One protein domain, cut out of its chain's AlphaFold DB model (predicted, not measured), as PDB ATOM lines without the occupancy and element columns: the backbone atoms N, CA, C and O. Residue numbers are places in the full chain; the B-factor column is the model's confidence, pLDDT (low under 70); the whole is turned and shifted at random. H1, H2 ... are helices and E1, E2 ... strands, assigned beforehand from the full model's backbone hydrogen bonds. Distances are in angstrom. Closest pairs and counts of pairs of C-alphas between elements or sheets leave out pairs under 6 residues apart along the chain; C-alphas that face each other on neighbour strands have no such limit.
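AT A GLANCE: This is residues 161 to 184 and 326 to 431 of the 431 residues of an uncharacterized protein of Candidatus Bathyarchaeota archaeon (UniProt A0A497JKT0). Two small sheets lie face to face as a sandwich, E2 E3 E7 E8 over E1 E9 E6, their strands nearly aligned; the hairpin E4 and E5 makes a long arm at one end, with H1 running from the sandwich to the arm. At the other end a loose tail leads to the short helix H2. The printed part has 130 residues, with two named helices and nine named strands in the order E1 H1 E2 E3 E4 E5 E6 E7 E8 E9 H2. The sheets, in the orders E2 E3 E7 E8, E1 E9 E6 and E4 E5, are antiparallel, and the class is mixed, helices and strands. The whole is loose, with a radius of gyration of the C-alphas of 18.4 A, and elongated, spanning 64 by 36 by 22 A.

IN THESE COORDINATES: Find C-alpha 163 at (-47.879, -26.366, -39.626); there E1 begins, residues 163 to 171, 25.0 A long. H1 follows, residues 172 to 184, 18.4 A. Past the cut come E2, residues 332 to 338, 18.9 A, and E3, 341 to 347, 17.1 A. Look at C-alpha 351 at (-32.987, -41.084, -49.318) for the start of E4, 351 to 357, 19.7 A; E5, 364 to 370, runs 19.9 A. Then come E6, 375 to 378, E7, 382 to 386, E8, 389 to 394, and E9, 402 to 410, 25.4 A. H2, 423 to 429, ends at C-alpha 429, (-65.227, -16.931, -40.112).

HOW THE PARTS SIT: In the sandwich, two sheets face to face, the facing parts are 10.3 A centre to centre and the strands stand at 9 degrees. In the sheet E1 E9 E6, look at N 166 and O 407, 3.0 A, between E1 and E9, and N 376 and O 406, 2.8 A, between E9 and E6. In the strongly twisted sheet E2 E3 E7 E8, find N 334 and O 345, 2.8 A, in the hairpin E2 and E3; N 344 and O 383, 2.8 A, between E3 and E7; and N 384 and O 392, 2.8 A, in the hairpin E7 and E8. Between the sheets, the closest C-alphas of E3 and E6 are Ser 347 and Val 378, 4.5 A apart. H1 only grazes the sheet E1 E9 E6, with residues 172 to 175. Its closest C-alphas to E5 are Leu 183 and Val 369, 6.1 A. In the hairpin E4 and E5, N 354 and O 367 are 2.9 A apart. H1 and H2 have every O i to N i+4 pair within hydrogen-bond range.

THE WHOLE: The farthest C-alphas, Gly 362 and Lys 431, are 65.8 A apart. Residues 185 to 325 are not printed, and C-alphas 184 and 326 are 11.1 A apart across the cut. The link E9 to H2 is long, with 12 residues. Residues 424 to 431, of which 424 to 429 belong to H2, stand free. This model's pLDDT is under 70 at residue 161, residues 388 to 389 and residues 411 to 431.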
ATOM      1  N   GLY A 161     -50.910 -25.410 -35.079       69.25
ATOM      2  CA  GLY A 161     -50.150 -24.153 -35.044       69.25
ATOM      3  C   GLY A 161     -49.992 -23.515 -36.430       69.25
ATOM      4  O   GLY A 161     -50.991 -23.191 -37.072       69.25
ATOM      5  N   ASP A 162     -48.754 -23.306 -36.871       70.12
ATOM      6  CA  ASP A 162     -48.346 -22.811 -38.196       70.12
ATOM      7  C   ASP A 162     -48.035 -23.936 -39.205       70.12
ATOM      8  O   ASP A 162     -47.720 -23.654 -40.365       70.12
ATOM      9  N   LEU A 163     -48.139 -25.203 -38.787       77.75
ATOM     10  CA  LEU A 163     -47.879 -26.366 -39.626       77.75
ATOM     11  C   LEU A 163     -49.031 -26.600 -40.606       77.75
ATOM     12  O   LEU A 163     -50.192 -26.805 -40.225       77.75
ATOM     13  N   VAL A 164     -48.673 -26.621 -41.884       81.00
ATOM     14  CA  VAL A 164     -49.587 -26.794 -43.007       81.00
ATOM     15  C   VAL A 164     -49.165 -28.002 -43.826       81.00
ATOM     16  O   VAL A 164     -48.011 -28.126 -44.241       81.00
ATOM     17  N   PHE A 165     -50.125 -28.879 -44.089       88.56
ATOM     18  CA  PHE A 165     -49.982 -30.020 -44.977       88.56
ATOM     19  C   PHE A 165     -50.729 -29.735 -46.262       88.56
ATOM     20  O   PHE A 165     -51.952 -29.609 -46.269       88.56
ATOM     21  N   ALA A 166     -50.007 -29.667 -47.372       87.38
ATOM     22  CA  ALA A 166     -50.646 -29.684 -48.671       87.38
ATOM     23  C   ALA A 166     -50.661 -31.127 -49.179       87.38
ATOM     24  O   ALA A 166     -49.610 -31.705 -49.447       87.38
ATOM     25  N   VAL A 167     -51.853 -31.698 -49.287       90.12
ATOM     26  CA  VAL A 167     -52.072 -33.131 -49.457       90.12
ATOM     27  C   VAL A 167     -52.749 -33.389 -50.791       90.12
ATOM     28  O   VAL A 167     -53.701 -32.700 -51.164       90.12
ATOM     29  N   ARG A 168     -52.277 -34.401 -51.513       90.88
ATOM     30  CA  ARG A 168     -52.970 -34.931 -52.690       90.88
ATOM     31  C   ARG A 168     -52.804 -36.447 -52.784       90.88
ATOM     32  O   ARG A 168     -51.754 -36.953 -52.386       90.88
ATOM     33  N   PRO A 169     -53.792 -37.169 -53.333       91.06
ATOM     34  CA  PRO A 169     -53.607 -38.564 -53.689       91.06
ATOM     35  C   PRO A 169     -52.654 -38.674 -54.887       91.06
ATOM     36  O   PRO A 169     -52.661 -37.838 -55.799       91.06
ATOM     37  N   ILE A 170     -51.824 -39.711 -54.895       91.62
ATOM     38  CA  ILE A 170     -50.938 -40.061 -56.004       91.62
ATOM     39  C   ILE A 170     -50.848 -41.581 -56.132       91.62
ATOM     40  O   ILE A 170     -50.762 -42.290 -55.133       91.62
ATOM     41  N   HIS A 171     -50.875 -42.080 -57.366       92.25
ATOM     42  CA  HIS A 171     -50.691 -43.502 -57.641       92.25
ATOM     43  C   HIS A 171     -49.265 -43.930 -57.274       92.25
ATOM     44  O   HIS A 171     -48.307 -43.233 -57.628       92.25
ATOM     45  N   ILE A 172     -49.105 -45.069 -56.600       92.25
ATOM     46  CA  ILE A 172     -47.791 -45.517 -56.113       92.25
ATOM     47  C   ILE A 172     -46.782 -45.705 -57.255       92.25
ATOM     48  O   ILE A 172     -45.629 -45.293 -57.130       92.25
ATOM     49  N   ASP A 173     -47.228 -46.210 -58.407       93.31
ATOM     50  CA  ASP A 173     -46.366 -46.382 -59.585       93.31
ATOM     51  C   ASP A 173     -45.817 -45.068 -60.147       93.31
ATOM     52  O   ASP A 173     -44.712 -45.050 -60.685       93.31
ATOM     53  N   LEU A 174     -46.529 -43.945 -59.984       93.62
ATOM     54  CA  LEU A 174     -46.000 -42.634 -60.379       93.62
ATOM     55  C   LEU A 174     -44.836 -42.222 -59.473       93.62
ATOM     56  O   LEU A 174     -43.853 -41.650 -59.940       93.62
ATOM     57  N   VAL A 175     -44.931 -42.532 -58.178       93.31
ATOM     58  CA  VAL A 175     -43.858 -42.261 -57.217       93.31
ATOM     59  C   VAL A 175     -42.673 -43.188 -57.476       93.31
ATOM     60  O   VAL A 175     -41.546 -42.712 -57.562       93.31
ATOM     61  N   ARG A 176     -42.915 -44.483 -57.702       93.88
ATOM     62  CA  ARG A 176     -41.884 -45.446 -58.125       93.88
ATOM     63  C   ARG A 176     -41.195 -45.027 -59.424       93.88
ATOM     64  O   ARG A 176     -39.971 -45.072 -59.498       93.88
ATOM     65  N   GLY A 177     -41.952 -44.533 -60.406       94.19
ATOM     66  CA  GLY A 177     -41.413 -43.939 -61.631       94.19
ATOM     67  C   GLY A 177     -40.471 -42.765 -61.351       94.19
ATOM     68  O   GLY A 177     -39.389 -42.695 -61.926       94.19
ATOM     69  N   LEU A 178     -40.810 -41.903 -60.389       93.19
ATOM     70  CA  LEU A 178     -39.940 -40.803 -59.966       93.19
ATOM     71  C   LEU A 178     -38.631 -41.287 -59.312       93.19
ATOM     72  O   LEU A 178     -37.581 -40.695 -59.570       93.19
ATOM     73  N   TYR A 179     -38.654 -42.357 -58.505       94.81
ATOM     74  CA  TYR A 179     -37.419 -42.982 -58.002       94.81
ATOM     75  C   TYR A 179     -36.597 -43.596 -59.138       94.81
ATOM     76  O   TYR A 179     -35.390 -43.363 -59.191       94.81
ATOM     77  N   ARG A 180     -37.246 -44.323 -60.058       95.94
ATOM     78  CA  ARG A 180     -36.614 -44.926 -61.241       95.94
ATOM     79  C   ARG A 180     -35.872 -43.872 -62.061       95.94
ATOM     80  O   ARG A 180     -34.677 -44.016 -62.306       95.94
ATOM     81  N   ASP A 181     -36.552 -42.788 -62.423       94.62
ATOM     82  CA  ASP A 181     -35.980 -41.719 -63.245       94.62
ATOM     83  C   ASP A 181     -34.790 -41.040 -62.559       94.62
ATOM     84  O   ASP A 181     -33.758 -40.802 -63.195       94.62
ATOM     85  N   ARG A 182     -34.896 -40.764 -61.251       95.06
ATOM     86  CA  ARG A 182     -33.787 -40.182 -60.481       95.06
ATOM     87  C   ARG A 182     -32.611 -41.141 -60.351       95.06
ATOM     88  O   ARG A 182     -31.476 -40.712 -60.514       95.06
ATOM     89  N   LEU A 183     -32.862 -42.422 -60.097       95.75
ATOM     90  CA  LEU A 183     -31.800 -43.415 -59.983       95.75
ATOM     91  C   LEU A 183     -31.049 -43.576 -61.308       95.75
ATOM     92  O   LEU A 183     -29.821 -43.567 -61.312       95.75
ATOM     93  N   ILE A 184     -31.768 -43.634 -62.435       95.50
ATOM     94  CA  ILE A 184     -31.161 -43.656 -63.771       95.50
ATOM     95  C   ILE A 184     -30.310 -42.401 -63.988       95.50
ATOM     96  O   ILE A 184     -29.177 -42.514 -64.457       95.50
ATOM     97  N   VAL A 326     -36.391 -50.215 -56.969       95.31
ATOM     98  CA  VAL A 326     -37.686 -49.517 -57.012       95.31
ATOM     99  C   VAL A 326     -38.828 -50.405 -56.510       95.31
ATOM    100  O   VAL A 326     -39.695 -49.932 -55.769       95.31
ATOM    101  N   ASP A 327     -38.816 -51.683 -56.872       93.62
ATOM    102  CA  ASP A 327     -39.804 -52.669 -56.438       93.62
ATOM    103  C   ASP A 327     -39.595 -53.052 -54.969       93.62
ATOM    104  O   ASP A 327     -40.567 -53.296 -54.250       93.62
ATOM    105  N   GLY A 328     -38.344 -53.019 -54.499       93.31
ATOM    106  CA  GLY A 328     -37.967 -53.199 -53.098       93.31
ATOM    107  C   GLY A 328     -38.243 -51.994 -52.189       93.31
ATOM    108  O   GLY A 328     -38.010 -52.090 -50.983       93.31
ATOM    109  N   LEU A 329     -38.729 -50.863 -52.720       93.81
ATOM    110  CA  LEU A 329     -39.121 -49.720 -51.892       93.81
ATOM    111  C   LEU A 329     -40.333 -50.075 -51.027       93.81
ATOM    112  O   LEU A 329     -41.412 -50.375 -51.543       93.81
ATOM    113  N   ASP A 330     -40.163 -49.941 -49.714       93.06
ATOM    114  CA  ASP A 330     -41.218 -50.137 -48.722       93.06
ATOM    115  C   ASP A 330     -41.343 -48.921 -47.789       93.06
ATOM    116  O   ASP A 330     -40.469 -48.050 -47.720       93.06
ATOM    117  N   PHE A 331     -42.465 -48.847 -47.078       93.44
ATOM    118  CA  PHE A 331     -42.761 -47.798 -46.115       93.44
ATOM    119  C   PHE A 331     -41.967 -48.011 -44.830       93.44
ATOM    120  O   PHE A 331     -42.208 -48.959 -44.072       93.44
ATOM    121  N   VAL A 332     -41.083 -47.061 -44.549       93.69
ATOM    122  CA  VAL A 332     -40.232 -47.036 -43.361       93.69
ATOM    123  C   VAL A 332     -40.740 -46.013 -42.354       93.69
ATOM    124  O   VAL A 332     -41.366 -45.015 -42.725       93.69
ATOM    125  N   ASP A 333     -40.457 -46.250 -41.074       93.69
ATOM    126  CA  ASP A 333     -40.698 -45.253 -40.036       93.69
ATOM    127  C   ASP A 333     -39.810 -44.033 -40.282       93.69
ATOM    128  O   ASP A 333     -38.588 -44.134 -40.418       93.69
ATOM    129  N   TYR A 334     -40.437 -42.865 -40.337       91.19
ATOM    130  CA  TYR A 334     -39.779 -41.611 -40.645       91.19
ATOM    131  C   TYR A 334     -40.138 -40.543 -39.620       91.19
ATOM    132  O   TYR A 334     -41.302 -40.379 -39.242       91.19
ATOM    133  N   VAL A 335     -39.117 -39.801 -39.191       91.00
ATOM    134  CA  VAL A 335     -39.241 -38.669 -38.272       91.00
ATOM    135  C   VAL A 335     -38.723 -37.425 -38.977       91.00
ATOM    136  O   VAL A 335     -37.538 -37.315 -39.286       91.00
ATOM    137  N   TYR A 336     -39.622 -36.481 -39.211       88.75
ATOM    138  CA  TYR A 336     -39.341 -35.199 -39.830       88.75
ATOM    139  C   TYR A 336     -39.506 -34.079 -38.810       88.75
ATOM    140  O   TYR A 336     -40.517 -34.009 -38.117       88.75
ATOM    141  N   VAL A 337     -38.523 -33.187 -38.720       86.50
ATOM    142  CA  VAL A 337     -38.559 -32.051 -37.793       86.50
ATOM    143  C   VAL A 337     -38.724 -30.764 -38.587       86.50
ATOM    144  O   VAL A 337     -37.935 -30.480 -39.490       86.50
ATOM    145  N   ARG A 338     -39.744 -29.971 -38.244       82.44
ATOM    146  CA  ARG A 338     -40.040 -28.689 -38.888       82.44
ATOM    147  C   ARG A 338     -40.375 -27.626 -37.847       82.44
ATOM    148  O   ARG A 338     -41.461 -27.628 -37.274       82.44
ATOM    149  N   GLY A 339     -39.454 -26.686 -37.629       78.56
ATOM    150  CA  GLY A 339     -39.581 -25.734 -36.521       78.56
ATOM    151  C   GLY A 339     -39.678 -26.492 -35.194       78.56
ATOM    152  O   GLY A 339     -38.839 -27.350 -34.930       78.56
ATOM    153  N   ASN A 340     -40.735 -26.232 -34.424       77.88
ATOM    154  CA  ASN A 340     -41.015 -26.918 -33.155       77.88
ATOM    155  C   ASN A 340     -41.919 -28.158 -33.313       77.88
ATOM    156  O   ASN A 340     -42.331 -28.755 -32.320       77.88
ATOM    157  N   HIS A 341     -42.241 -28.556 -34.549       82.12
ATOM    158  CA  HIS A 341     -43.059 -29.734 -34.826       82.12
ATOM    159  C   HIS A 341     -42.190 -30.960 -35.126       82.12
ATOM    160  O   HIS A 341     -41.265 -30.899 -35.943       82.12
ATOM    161  N   ILE A 342     -42.546 -32.093 -34.522       89.50
ATOM    162  CA  ILE A 342     -42.019 -33.419 -34.857       89.50
ATOM    163  C   ILE A 342     -43.130 -34.195 -35.563       89.50
ATOM    164  O   ILE A 342     -44.168 -34.489 -34.977       89.50
ATOM    165  N   VAL A 343     -42.910 -34.531 -36.828       91.75
ATOM    166  CA  VAL A 343     -43.839 -35.277 -37.679       91.75
ATOM    167  C   VAL A 343     -43.332 -36.711 -37.815       91.75
ATOM    168  O   VAL A 343     -42.246 -36.939 -38.344       91.75
ATOM    169  N   LYS A 344     -44.103 -37.683 -37.331       94.12
ATOM    170  CA  LYS A 344     -43.783 -39.117 -37.361       94.12
ATOM    171  C   LYS A 344     -44.780 -39.847 -38.253       94.12
ATOM    172  O   LYS A 344     -45.988 -39.695 -38.086       94.12
ATOM    173  N   CYS A 345     -44.298 -40.644 -39.196       94.44
ATOM    174  CA  CYS A 345     -45.160 -41.382 -40.121       94.44
ATOM    175  C   CYS A 345     -44.443 -42.596 -40.711       94.44
ATOM    176  O   CYS A 345     -43.225 -42.709 -40.604       94.44
ATOM    177  N   ARG A 346     -45.204 -43.462 -41.383       93.81
ATOM    178  CA  ARG A 346     -44.654 -44.448 -42.315       93.81
ATOM    179  C   ARG A 346     -44.680 -43.867 -43.725       93.81
ATOM    180  O   ARG A 346     -45.753 -43.579 -44.255       93.81
ATOM    181  N   SER A 347     -43.503 -43.671 -44.312       94.19
ATOM    182  CA  SER A 347     -43.329 -43.038 -45.625       94.19
ATOM    183  C   SER A 347     -42.379 -43.852 -46.493       94.19
ATOM    184  O   SER A 347     -41.500 -44.543 -45.978       94.19
ATOM    185  N   LEU A 348     -42.501 -43.723 -47.815       94.75
ATOM    186  CA  LEU A 348     -41.401 -44.103 -48.705       94.75
ATOM    187  C   LEU A 348     -40.135 -43.292 -48.353       94.75
ATOM    188  O   LEU A 348     -40.247 -42.135 -47.922       94.75
ATOM    189  N   PRO A 349     -38.938 -43.880 -48.513       93.12
ATOM    190  CA  PRO A 349     -37.692 -43.311 -48.010       93.12
ATOM    191  C   PRO A 349     -37.246 -42.074 -48.794       93.12
ATOM    192  O   PRO A 349     -36.949 -42.149 -49.977       93.12
ATOM    193  N   HIS A 350     -37.045 -40.944 -48.114       90.94
ATOM    194  CA  HIS A 350     -36.525 -39.726 -48.754       90.94
ATOM    195  C   HIS A 350     -35.124 -39.871 -49.338       90.94
ATOM    196  O   HIS A 350     -34.735 -39.066 -50.177       90.94
ATOM    197  N   ARG A 351     -34.343 -40.835 -48.856       92.25
ATOM    198  CA  ARG A 351     -32.987 -41.084 -49.318       92.25
ATOM    199  C   ARG A 351     -32.812 -42.572 -49.557       92.25
ATOM    200  O   ARG A 351     -32.985 -43.364 -48.636       92.25
ATOM    201  N   VAL A 352     -32.424 -42.921 -50.775       92.88
ATOM    202  CA  VAL A 352     -32.084 -44.285 -51.175       92.88
ATOM    203  C   VAL A 352     -30.623 -44.298 -51.585       92.88
ATOM    204  O   VAL A 352     -30.198 -43.513 -52.431       92.88
ATOM    205  N   GLU A 353     -29.841 -45.162 -50.953       95.81
ATOM    206  CA  GLU A 353     -28.431 -45.348 -51.268       95.81
ATOM    207  C   GLU A 353     -28.260 -46.674 -52.003       95.81
ATOM    208  O   GLU A 353     -28.612 -47.729 -51.479       95.81
ATOM    209  N   VAL A 354     -27.736 -46.615 -53.227       95.75
ATOM    210  CA  VAL A 354     -27.571 -47.789 -54.086       95.75
ATOM    211  C   VAL A 354     -26.096 -48.002 -54.352       95.75
ATOM    212  O   VAL A 354     -25.424 -47.161 -54.954       95.75
ATOM    213  N   ARG A 355     -25.595 -49.158 -53.923       95.94
ATOM    214  CA  ARG A 355     -24.251 -49.619 -54.249       95.94
ATOM    215  C   ARG A 355     -24.310 -50.470 -55.510       95.94
ATOM    216  O   ARG A 355     -25.046 -51.448 -55.560       95.94
ATOM    217  N   PHE A 356     -23.504 -50.134 -56.507       94.38
ATOM    218  CA  PHE A 356     -23.497 -50.810 -57.801       94.38
ATOM    219  C   PHE A 356     -22.071 -51.093 -58.263       94.38
ATOM    220  O   PHE A 356     -21.111 -50.449 -57.836       94.38
ATOM    221  N   ARG A 357     -21.914 -52.080 -59.147       93.44
ATOM    222  CA  ARG A 357     -20.630 -52.338 -59.798       93.44
ATOM    223  C   ARG A 357     -20.500 -51.422 -61.006       93.44
ATOM    224  O   ARG A 357     -21.215 -51.594 -61.984       93.44
ATOM    225  N   ASN A 358     -19.570 -50.482 -60.954       90.19
ATOM    226  CA  ASN A 358     -19.300 -49.566 -62.045       90.19
ATOM    227  C   ASN A 358     -18.684 -50.318 -63.232       90.19
ATOM    228  O   ASN A 358     -17.561 -50.816 -63.156       90.19
ATOM    229  N   TYR A 359     -19.417 -50.377 -64.340       85.31
ATOM    230  CA  TYR A 359     -18.995 -51.063 -65.563       85.31
ATOM    231  C   TYR A 359     -17.657 -50.555 -66.138       85.31
ATOM    232  O   TYR A 359     -16.838 -51.339 -66.620       85.31
ATOM    233  N   ILE A 360     -17.391 -49.248 -66.044       82.75
ATOM    234  CA  ILE A 360     -16.188 -48.624 -66.611       82.75
ATOM    235  C   ILE A 360     -14.956 -48.998 -65.786       82.75
ATOM    236  O   ILE A 360     -13.974 -49.556 -66.298       82.75
ATOM    237  N   THR A 361     -15.015 -48.717 -64.486       84.88
ATOM    238  CA  THR A 361     -13.869 -48.884 -63.584       84.88
ATOM    239  C   THR A 361     -13.715 -50.323 -63.095       84.88
ATOM    240  O   THR A 361     -12.603 -50.759 -62.819       84.88
ATOM    241  N   GLY A 362     -14.808 -51.088 -63.040       86.38
ATOM    242  CA  GLY A 362     -14.887 -52.430 -62.459       86.38
ATOM    243  C   GLY A 362     -15.068 -52.447 -60.935       86.38
ATOM    244  O   GLY A 362     -15.301 -53.525 -60.379       86.38
ATOM    245  N   ASN A 363     -14.985 -51.283 -60.281       90.62
ATOM    246  CA  ASN A 363     -15.090 -51.115 -58.832       90.62
ATOM    247  C   ASN A 363     -16.550 -51.003 -58.377       90.62
ATOM    248  O   ASN A 363     -17.450 -50.782 -59.186       90.62
ATOM    249  N   PHE A 364     -16.787 -51.117 -57.071       93.94
ATOM    250  CA  PHE A 364     -18.076 -50.741 -56.497       93.94
ATOM    251  C   PHE A 364     -18.126 -49.236 -56.248       93.94
ATOM    252  O   PHE A 364     -17.239 -48.696 -55.591       93.94
ATOM    253  N   ASP A 365     -19.185 -48.606 -56.735       94.38
ATOM    254  CA  ASP A 365     -19.533 -47.213 -56.485       94.38
ATOM    255  C   ASP A 365     -20.886 -47.137 -55.772       94.38
ATOM    256  O   ASP A 365     -21.645 -48.108 -55.731       94.38
ATOM    257  N   THR A 366     -21.189 -45.960 -55.235       95.69
ATOM    258  CA  THR A 366     -22.465 -45.662 -54.587       95.69
ATOM    259  C   THR A 366     -23.096 -44.434 -55.231       95.69
ATOM    260  O   THR A 366     -22.407 -43.436 -55.461       95.69
ATOM    261  N   VAL A 367     -24.400 -44.497 -55.492       95.75
ATOM    262  CA  VAL A 367     -25.237 -43.332 -55.803       95.75
ATOM    263  C   VAL A 367     -26.256 -43.111 -54.695       95.75
ATOM    264  O   VAL A 367     -26.694 -44.056 -54.038       95.75
ATOM    265  N   VAL A 368     -26.625 -41.852 -54.485       94.38
ATOM    266  CA  VAL A 368     -27.624 -41.457 -53.493       94.38
ATOM    267  C   VAL A 368     -28.741 -40.726 -54.217       94.38
ATOM    268  O   VAL A 368     -28.511 -39.689 -54.828       94.38
ATOM    269  N   VAL A 369     -29.953 -41.258 -54.120       92.62
ATOM    270  CA  VAL A 369     -31.168 -40.612 -54.608       92.62
ATOM    271  C   VAL A 369     -31.854 -39.958 -53.421       92.62
ATOM    272  O   VAL A 369     -32.350 -40.650 -52.538       92.62
ATOM    273  N   GLU A 370     -31.883 -38.626 -53.391       90.38
ATOM    274  CA  GLU A 370     -32.692 -37.870 -52.432       90.38
ATOM    275  C   GLU A 370     -33.976 -37.383 -53.106       90.38
ATOM    276  O   GLU A 370     -33.921 -36.799 -54.188       90.38
ATOM    277  N   ILE A 371     -35.131 -37.590 -52.477       85.19
ATOM    278  CA  ILE A 371     -36.409 -36.964 -52.827       85.19
ATOM    279  C   ILE A 371     -36.608 -35.718 -51.954       85.19
ATOM    280  O   ILE A 371     -36.029 -35.613 -50.875       85.19
ATOM    281  N   ASP A 372     -37.398 -34.749 -52.437       82.62
ATOM    282  CA  ASP A 372     -37.687 -33.483 -51.744       82.62
ATOM    283  C   ASP A 372     -37.924 -33.705 -50.241       82.62
ATOM    284  O   ASP A 372     -38.845 -34.416 -49.834       82.62
ATOM    285  N   ARG A 373     -37.067 -33.101 -49.410       81.19
ATOM    286  CA  ARG A 373     -37.059 -33.306 -47.953       81.19
ATOM    287  C   ARG A 373     -38.342 -32.828 -47.279       81.19
ATOM    288  O   ARG A 373     -38.621 -33.261 -46.169       81.19
ATOM    289  N   ASN A 374     -39.114 -31.963 -47.937       83.75
ATOM    290  CA  ASN A 374     -40.387 -31.473 -47.415       83.75
ATOM    291  C   ASN A 374     -41.586 -32.329 -47.857       83.75
ATOM    292  O   ASN A 374     -42.704 -32.031 -47.447       83.75
ATOM    293  N   ARG A 375     -41.396 -33.362 -48.694       90.69
ATOM    294  CA  ARG A 375     -42.495 -34.185 -49.227       90.69
ATOM    295  C   ARG A 375     -42.484 -35.599 -48.686       90.69
ATOM    296  O   ARG A 375     -41.615 -36.385 -49.045       90.69
ATOM    297  N   LEU A 376     -43.497 -35.934 -47.905       93.69
ATOM    298  CA  LEU A 376     -43.731 -37.284 -47.409       93.69
ATOM    299  C   LEU A 376     -44.628 -38.038 -48.400       93.69
ATOM    300  O   LEU A 376     -45.575 -37.459 -48.934       93.69
ATOM    301  N   TYR A 377     -44.368 -39.325 -48.615       94.44
ATOM    302  CA  TYR A 377     -45.230 -40.210 -49.407       94.44
ATOM    303  C   TYR A 377     -45.778 -41.289 -48.486       94.44
ATOM    304  O   TYR A 377     -45.134 -42.314 -48.263       94.44
ATOM    305  N   VAL A 378     -46.946 -41.021 -47.910       93.25
ATOM    306  CA  VAL A 378     -47.486 -41.792 -46.789       93.25
ATOM    307  C   VAL A 378     -48.680 -42.630 -47.214       93.25
ATOM    308  O   VAL A 378     -49.514 -42.196 -48.010       93.25
ATOM    309  N   LYS A 379     -48.776 -43.828 -46.644       89.50
ATOM    310  CA  LYS A 379     -49.948 -44.703 -46.775       89.50
ATOM    311  C   LYS A 379     -50.851 -44.658 -45.540       89.50
ATOM    312  O   LYS A 379     -52.055 -44.868 -45.651       89.50
ATOM    313  N   ASP A 380     -50.262 -44.338 -44.391       88.62
ATOM    314  CA  ASP A 380     -50.897 -44.407 -43.081       88.62
ATOM    315  C   ASP A 380     -50.974 -43.026 -42.412       88.62
ATOM    316  O   ASP A 380     -50.456 -42.023 -42.911       88.62
ATOM    317  N   ASN A 381     -51.614 -42.993 -41.243       91.50
ATOM    318  CA  ASN A 381     -51.740 -41.802 -40.413       91.50
ATOM    319  C   ASN A 381     -50.381 -41.158 -40.102       91.50
ATOM    320  O   ASN A 381     -49.371 -41.832 -39.891       91.50
ATOM    321  N   VAL A 382     -50.396 -39.836 -39.976       92.19
ATOM    322  CA  VAL A 382     -49.221 -39.028 -39.648       92.19
ATOM    323  C   VAL A 382     -49.411 -38.444 -38.253       92.19
ATOM    324  O   VAL A 382     -50.353 -37.696 -38.005       92.19
ATOM    325  N   LEU A 383     -48.530 -38.793 -37.322       92.25
ATOM    326  CA  LEU A 383     -48.510 -38.239 -35.974       92.25
ATOM    327  C   LEU A 383     -47.705 -36.939 -35.962       92.25
ATOM    328  O   LEU A 383     -46.617 -36.864 -36.527       92.25
ATOM    329  N   ILE A 384     -48.228 -35.927 -35.288       90.00
ATOM    330  CA  ILE A 384     -47.607 -34.618 -35.140       90.00
ATOM    331  C   ILE A 384     -47.526 -34.315 -33.652       90.00
ATOM    332  O   ILE A 384     -48.521 -34.360 -32.928       90.00
ATOM    333  N   GLU A 385     -46.322 -34.012 -33.199       86.50
ATOM    334  CA  GLU A 385     -46.024 -33.599 -31.838       86.50
ATOM    335  C   GLU A 385     -45.517 -32.155 -31.856       86.50
ATOM    336  O   GLU A 385     -44.774 -31.754 -32.752       86.50
ATOM    337  N   HIS A 386     -45.926 -31.381 -30.855       79.31
ATOM    338  CA  HIS A 386     -45.472 -30.019 -30.598       79.31
ATOM    339  C   HIS A 386     -45.402 -29.850 -29.080       79.31
ATOM    340  O   HIS A 386     -46.224 -30.413 -28.360       79.31
ATOM    341  N   ASP A 387     -44.442 -29.088 -28.583       72.25
ATOM    342  CA  ASP A 387     -44.214 -28.881 -27.149       72.25
ATOM    343  C   ASP A 387     -45.374 -28.149 -26.446       72.25
ATOM    344  O   ASP A 387     -45.784 -28.534 -25.353       72.25
ATOM    345  N   GLU A 388     -45.955 -27.133 -27.088       65.94
ATOM    346  CA  GLU A 388     -47.042 -26.318 -26.512       65.94
ATOM    347  C   GLU A 388     -48.456 -26.925 -26.657       65.94
ATOM    348  O   GLU A 388     -49.442 -26.363 -26.167       65.94
ATOM    349  N   HIS A 389     -48.607 -28.047 -27.362       68.75
ATOM    350  CA  HIS A 389     -49.914 -28.564 -27.778       68.75
ATOM    351  C   HIS A 389     -49.991 -30.085 -27.629       68.75
ATOM    352  O   HIS A 389     -48.997 -30.793 -27.722       68.75
ATOM    353  N   LYS A 390     -51.200 -30.625 -27.434       74.44
ATOM    354  CA  LYS A 390     -51.382 -32.085 -27.425       74.44
ATOM    355  C   LYS A 390     -51.049 -32.670 -28.807       74.44
ATOM    356  O   LYS A 390     -51.330 -32.003 -29.805       74.44
ATOM    357  N   PRO A 391     -50.503 -33.899 -28.880       84.50
ATOM    358  CA  PRO A 391     -50.237 -34.550 -30.155       84.50
ATOM    359  C   PRO A 391     -51.490 -34.629 -31.031       84.50
ATOM    360  O   PRO A 391     -52.577 -34.955 -30.543       84.50
ATOM    361  N   VAL A 392     -51.327 -34.352 -32.322       85.31
ATOM    362  CA  VAL A 392     -52.381 -34.449 -33.334       85.31
ATOM    363  C   VAL A 392     -52.045 -35.603 -34.265       85.31
ATOM    364  O   VAL A 392     -50.935 -35.709 -34.769       85.31
ATOM    365  N   VAL A 393     -53.012 -36.476 -34.518       89.00
ATOM    366  CA  VAL A 393     -52.878 -37.518 -35.540       89.00
ATOM    367  C   VAL A 393     -53.628 -37.037 -36.763       89.00
ATOM    368  O   VAL A 393     -54.847 -36.938 -36.688       89.00
ATOM    369  N   PHE A 394     -52.923 -36.744 -37.853       87.62
ATOM    370  CA  PHE A 394     -53.494 -36.512 -39.174       87.62
ATOM    371  C   PHE A 394     -53.884 -37.856 -39.795       87.62
ATOM    372  O   PHE A 394     -53.028 -38.669 -40.152       87.62
ATOM    373  N   ARG A 395     -55.188 -38.122 -39.840       86.06
ATOM    374  CA  ARG A 395     -55.764 -39.395 -40.253       86.06
ATOM    375  C   ARG A 395     -56.046 -39.351 -41.736       86.06
ATOM    376  O   ARG A 395     -56.834 -38.528 -42.193       86.06
ATOM    377  N   VAL A 396     -55.438 -40.268 -42.465       84.19
ATOM    378  CA  VAL A 396     -55.690 -40.453 -43.890       84.19
ATOM    379  C   VAL A 396     -56.423 -41.768 -44.088       84.19
ATOM    380  O   VAL A 396     -56.148 -42.749 -43.395       84.19
ATOM    381  N   LEU A 397     -57.399 -41.788 -44.991       80.56
ATOM    382  CA  LEU A 397     -58.048 -43.041 -45.361       80.56
ATOM    383  C   LEU A 397     -57.167 -43.788 -46.364       80.56
ATOM    384  O   LEU A 397     -56.794 -43.202 -47.373       80.56
ATOM    385  N   PRO A 398     -56.818 -45.059 -46.126       74.19
ATOM    386  CA  PRO A 398     -56.110 -45.840 -47.128       74.19
ATOM    387  C   PRO A 398     -57.016 -46.090 -48.346       74.19
ATOM    388  O   PRO A 398     -58.203 -46.386 -48.199       74.19
ATOM    389  N   PHE A 399     -56.435 -45.998 -49.540       74.88
ATOM    390  CA  PHE A 399     -57.029 -46.370 -50.832       74.88
ATOM    391  C   PHE A 399     -56.036 -47.266 -51.560       74.88
ATOM    392  O   PHE A 399     -54.847 -47.085 -51.340       74.88
ATOM    393  N   ASP A 400     -56.510 -48.200 -52.389       80.31
ATOM    394  CA  ASP A 400     -55.722 -49.323 -52.931       80.31
ATOM    395  C   ASP A 400     -54.336 -48.935 -53.500       80.31
ATOM    396  O   ASP A 400     -53.362 -48.834 -52.755       80.31
ATOM    397  N   ASP A 401     -54.203 -48.707 -54.807       83.69
ATOM    398  CA  ASP A 401     -52.908 -48.410 -55.450       83.69
ATOM    399  C   ASP A 401     -52.458 -46.942 -55.270       83.69
ATOM    400  O   ASP A 401     -51.612 -46.419 -56.006       83.69
ATOM    401  N   TYR A 402     -53.028 -46.244 -54.284       89.12
ATOM    402  CA  TYR A 402     -52.825 -44.820 -54.041       89.12
ATOM    403  C   TYR A 402     -52.224 -44.551 -52.664       89.12
ATOM    404  O   TYR A 402     -52.536 -45.189 -51.664       89.12
ATOM    405  N   ILE A 403     -51.386 -43.524 -52.614       92.69
ATOM    406  CA  ILE A 403     -50.815 -42.971 -51.389       92.69
ATOM    407  C   ILE A 403     -51.020 -41.461 -51.353       92.69
ATOM    408  O   ILE A 403     -51.442 -40.854 -52.341       92.69
ATOM    409  N   TYR A 404     -50.706 -40.837 -50.226       92.44
ATOM    410  CA  TYR A 404     -50.746 -39.388 -50.092       92.44
ATOM    411  C   TYR A 404     -49.356 -38.790 -50.249       92.44
ATOM    412  O   TYR A 404     -48.443 -39.108 -49.489       92.44
ATOM    413  N   GLU A 405     -49.212 -37.874 -51.206       94.06
ATOM    414  CA  GLU A 405     -48.106 -36.919 -51.195       94.06
ATOM    415  C   GLU A 405     -48.487 -35.786 -50.236       94.06
ATOM    416  O   GLU A 405     -49.473 -35.078 -50.468       94.06
ATOM    417  N   ILE A 406     -47.714 -35.628 -49.162       93.06
ATOM    418  CA  ILE A 406     -47.870 -34.566 -48.169       93.06
ATOM    419  C   ILE A 406     -46.665 -33.642 -48.256       93.06
ATOM    420  O   ILE A 406     -45.556 -33.997 -47.865       93.06
ATOM    421  N   ASP A 407     -46.896 -32.431 -48.739       91.50
ATOM    422  CA  ASP A 407     -45.920 -31.350 -48.712       91.50
ATOM    423  C   ASP A 407     -46.054 -30.594 -47.385       91.50
ATOM    424  O   ASP A 407     -47.061 -29.918 -47.131       91.50
ATOM    425  N   VAL A 408     -45.055 -30.772 -46.522       88.62
ATOM    426  CA  VAL A 408     -45.004 -30.227 -45.168       88.62
ATOM    427  C   VAL A 408     -44.368 -28.848 -45.196       88.62
ATOM    428  O   VAL A 408     -43.172 -28.684 -45.458       88.62
ATOM    429  N   ARG A 409     -45.167 -27.840 -44.863       83.38
ATOM    430  CA  ARG A 409     -44.762 -26.438 -44.881       83.38
ATOM    431  C   ARG A 409     -45.106 -25.779 -43.557       83.38
ATOM    432  O   ARG A 409     -46.036 -26.188 -42.870       83.38
ATOM    433  N   ASN A 410     -44.389 -24.707 -43.258       72.38
ATOM    434  CA  ASN A 410     -44.921 -23.711 -42.338       72.38
ATOM    435  C   ASN A 410     -45.672 -22.696 -43.187       72.38
ATOM    436  O   ASN A 410     -45.309 -22.467 -44.347       72.38
ATOM    437  N   THR A 411     -46.698 -22.070 -42.628       61.19
ATOM    438  CA  THR A 411     -47.232 -20.854 -43.234       61.19
ATOM    439  C   THR A 411     -46.074 -19.876 -43.468       61.19
ATOM    440  O   THR A 411     -45.293 -19.639 -42.549       61.19
ATOM    441  N   ASN A 412     -45.942 -19.335 -44.687       45.59
ATOM    442  CA  ASN A 412     -44.914 -18.359 -45.110       45.59
ATOM    443  C   ASN A 412     -45.130 -16.971 -44.472       45.59
ATOM    444  O   ASN A 412     -45.023 -15.922 -45.099       45.59
ATOM    445  N   ILE A 413     -45.480 -16.992 -43.203       47.69
ATOM    446  CA  ILE A 413     -45.804 -15.878 -42.352       47.69
ATOM    447  C   ILE A 413     -44.486 -15.627 -41.614       47.69
ATOM    448  O   ILE A 413     -44.139 -16.346 -40.680       47.69
ATOM    449  N   GLY A 414     -43.660 -14.730 -42.166       36.75
ATOM    450  CA  GLY A 414     -42.276 -14.508 -41.732       36.75
ATOM    451  C   GLY A 414     -42.145 -14.101 -40.258       36.75
ATOM    452  O   GLY A 414     -43.123 -13.884 -39.556       36.75
ATOM    453  N   GLU A 415     -40.917 -13.917 -39.769       35.88
ATOM    454  CA  GLU A 415     -40.654 -13.524 -38.369       35.88
ATOM    455  C   GLU A 415     -41.352 -12.219 -37.927       35.88
ATOM    456  O   GLU A 415     -41.528 -11.987 -36.734       35.88
ATOM    457  N   ARG A 416     -41.796 -11.375 -38.868       37.75
ATOM    458  CA  ARG A 416     -42.599 -10.166 -38.588       37.75
ATOM    459  C   ARG A 416     -44.102 -10.417 -38.445       37.75
ATOM    460  O   ARG A 416     -44.847  -9.495 -38.141       37.75
ATOM    461  N   ASP A 417     -44.514 -11.651 -38.658       43.03
ATOM    462  CA  ASP A 417     -45.856 -12.018 -39.082       43.03
ATOM    463  C   ASP A 417     -46.443 -13.104 -38.150       43.03
ATOM    464  O   ASP A 417     -47.556 -13.573 -38.359       43.03
ATOM    465  N   GLN A 418     -45.749 -13.410 -37.034       39.50
ATOM    466  CA  GLN A 418     -46.097 -14.315 -35.910       39.50
ATOM    467  C   GLN A 418     -47.502 -14.131 -35.280       39.50
ATOM    468  O   GLN A 418     -47.828 -14.734 -34.258       39.50
ATOM    469  N   LEU A 419     -48.337 -13.283 -35.863       43.00
ATOM    470  CA  LEU A 419     -49.582 -12.758 -35.341       43.00
ATOM    471  C   LEU A 419     -50.779 -13.640 -35.692       43.00
ATOM    472  O   LEU A 419     -51.757 -13.645 -34.944       43.00
ATOM    473  N   ILE A 420     -50.703 -14.468 -36.746       47.94
ATOM    474  CA  ILE A 420     -51.833 -15.326 -37.149       47.94
ATOM    475  C   ILE A 420     -51.840 -16.632 -36.344       47.94
ATOM    476  O   ILE A 420     -51.801 -17.762 -36.850       47.94
ATOM    477  N   ARG A 421     -51.903 -16.452 -35.028       47.28
ATOM    478  CA  ARG A 421     -52.370 -17.442 -34.070       47.28
ATOM    479  C   ARG A 421     -53.903 -17.417 -34.106       47.28
ATOM    480  O   ARG A 421     -54.496 -16.355 -34.267       47.28
ATOM    481  N   ASN A 422     -54.519 -18.586 -33.930       50.69
ATOM    482  CA  ASN A 422     -55.940 -18.832 -33.607       50.69
ATOM    483  C   ASN A 422     -56.800 -19.477 -34.710       50.69
ATOM    484  O   ASN A 422     -57.509 -18.843 -35.491       50.69
ATOM    485  N   LYS A 423     -56.765 -20.818 -34.662       44.12
ATOM    486  CA  LYS A 423     -57.561 -21.810 -35.402       44.12
ATOM    487  C   LYS A 423     -59.083 -21.621 -35.241       44.12
ATOM    488  O   LYS A 423     -59.827 -21.841 -36.185       44.12
ATOM    489  N   ILE A 424     -59.565 -21.178 -34.074       42.09
ATOM    490  CA  ILE A 424     -61.002 -21.200 -33.733       42.09
ATOM    491  C   ILE A 424     -61.821 -20.094 -34.407       42.09
ATOM    492  O   ILE A 424     -62.926 -20.367 -34.868       42.09
ATOM    493  N   ILE A 425     -61.312 -18.866 -34.514       45.81
ATOM    494  CA  ILE A 425     -62.073 -17.788 -35.170       45.81
ATOM    495  C   ILE A 425     -61.962 -17.860 -36.676       45.81
ATOM    496  O   ILE A 425     -62.943 -17.586 -37.352       45.81
ATOM    497  N   LEU A 426     -60.822 -18.289 -37.213       47.34
ATOM    498  CA  LEU A 426     -60.707 -18.542 -38.646       47.34
ATOM    499  C   LEU A 426     -61.663 -19.669 -39.077       47.34
ATOM    500  O   LEU A 426     -62.334 -19.514 -40.091       47.34
ATOM    501  N   LYS A 427     -61.851 -20.705 -38.242       42.25
ATOM    502  CA  LYS A 427     -62.885 -21.747 -38.404       42.25
ATOM    503  C   LYS A 427     -64.325 -21.223 -38.331       42.25
ATOM    504  O   LYS A 427     -65.211 -21.760 -38.991       42.25
ATOM    505  N   ARG A 428     -64.588 -20.188 -37.527       44.12
ATOM    506  CA  ARG A 428     -65.925 -19.573 -37.387       44.12
ATOM    507  C   ARG A 428     -66.235 -18.573 -38.504       44.12
ATOM    508  O   ARG A 428     -67.294 -18.664 -39.101       44.12
ATOM    509  N   LEU A 429     -65.252 -17.756 -38.892       43.31
ATOM    510  CA  LEU A 429     -65.227 -16.931 -40.112       43.31
ATOM    511  C   LEU A 429     -65.308 -17.759 -41.409       43.31
ATOM    512  O   LEU A 429     -65.557 -17.220 -42.492       43.31
ATOM    513  N   ALA A 430     -64.994 -19.057 -41.331       37.56
ATOM    514  CA  ALA A 430     -65.029 -19.973 -42.460       37.56
ATOM    515  C   ALA A 430     -66.446 -20.404 -42.869       37.56
ATOM    516  O   ALA A 430     -66.636 -20.675 -44.059       37.56
ATOM    517  N   LYS A 431     -67.388 -20.435 -41.919       37.25
ATOM    518  CA  LYS A 431     -68.817 -20.694 -42.141       37.25
ATOM    519  C   LYS A 431     -69.536 -19.429 -42.589       37.25
ATOM    520  O   LYS A 431     -70.558 -19.594 -43.287       37.25
TER     521      LYS A 431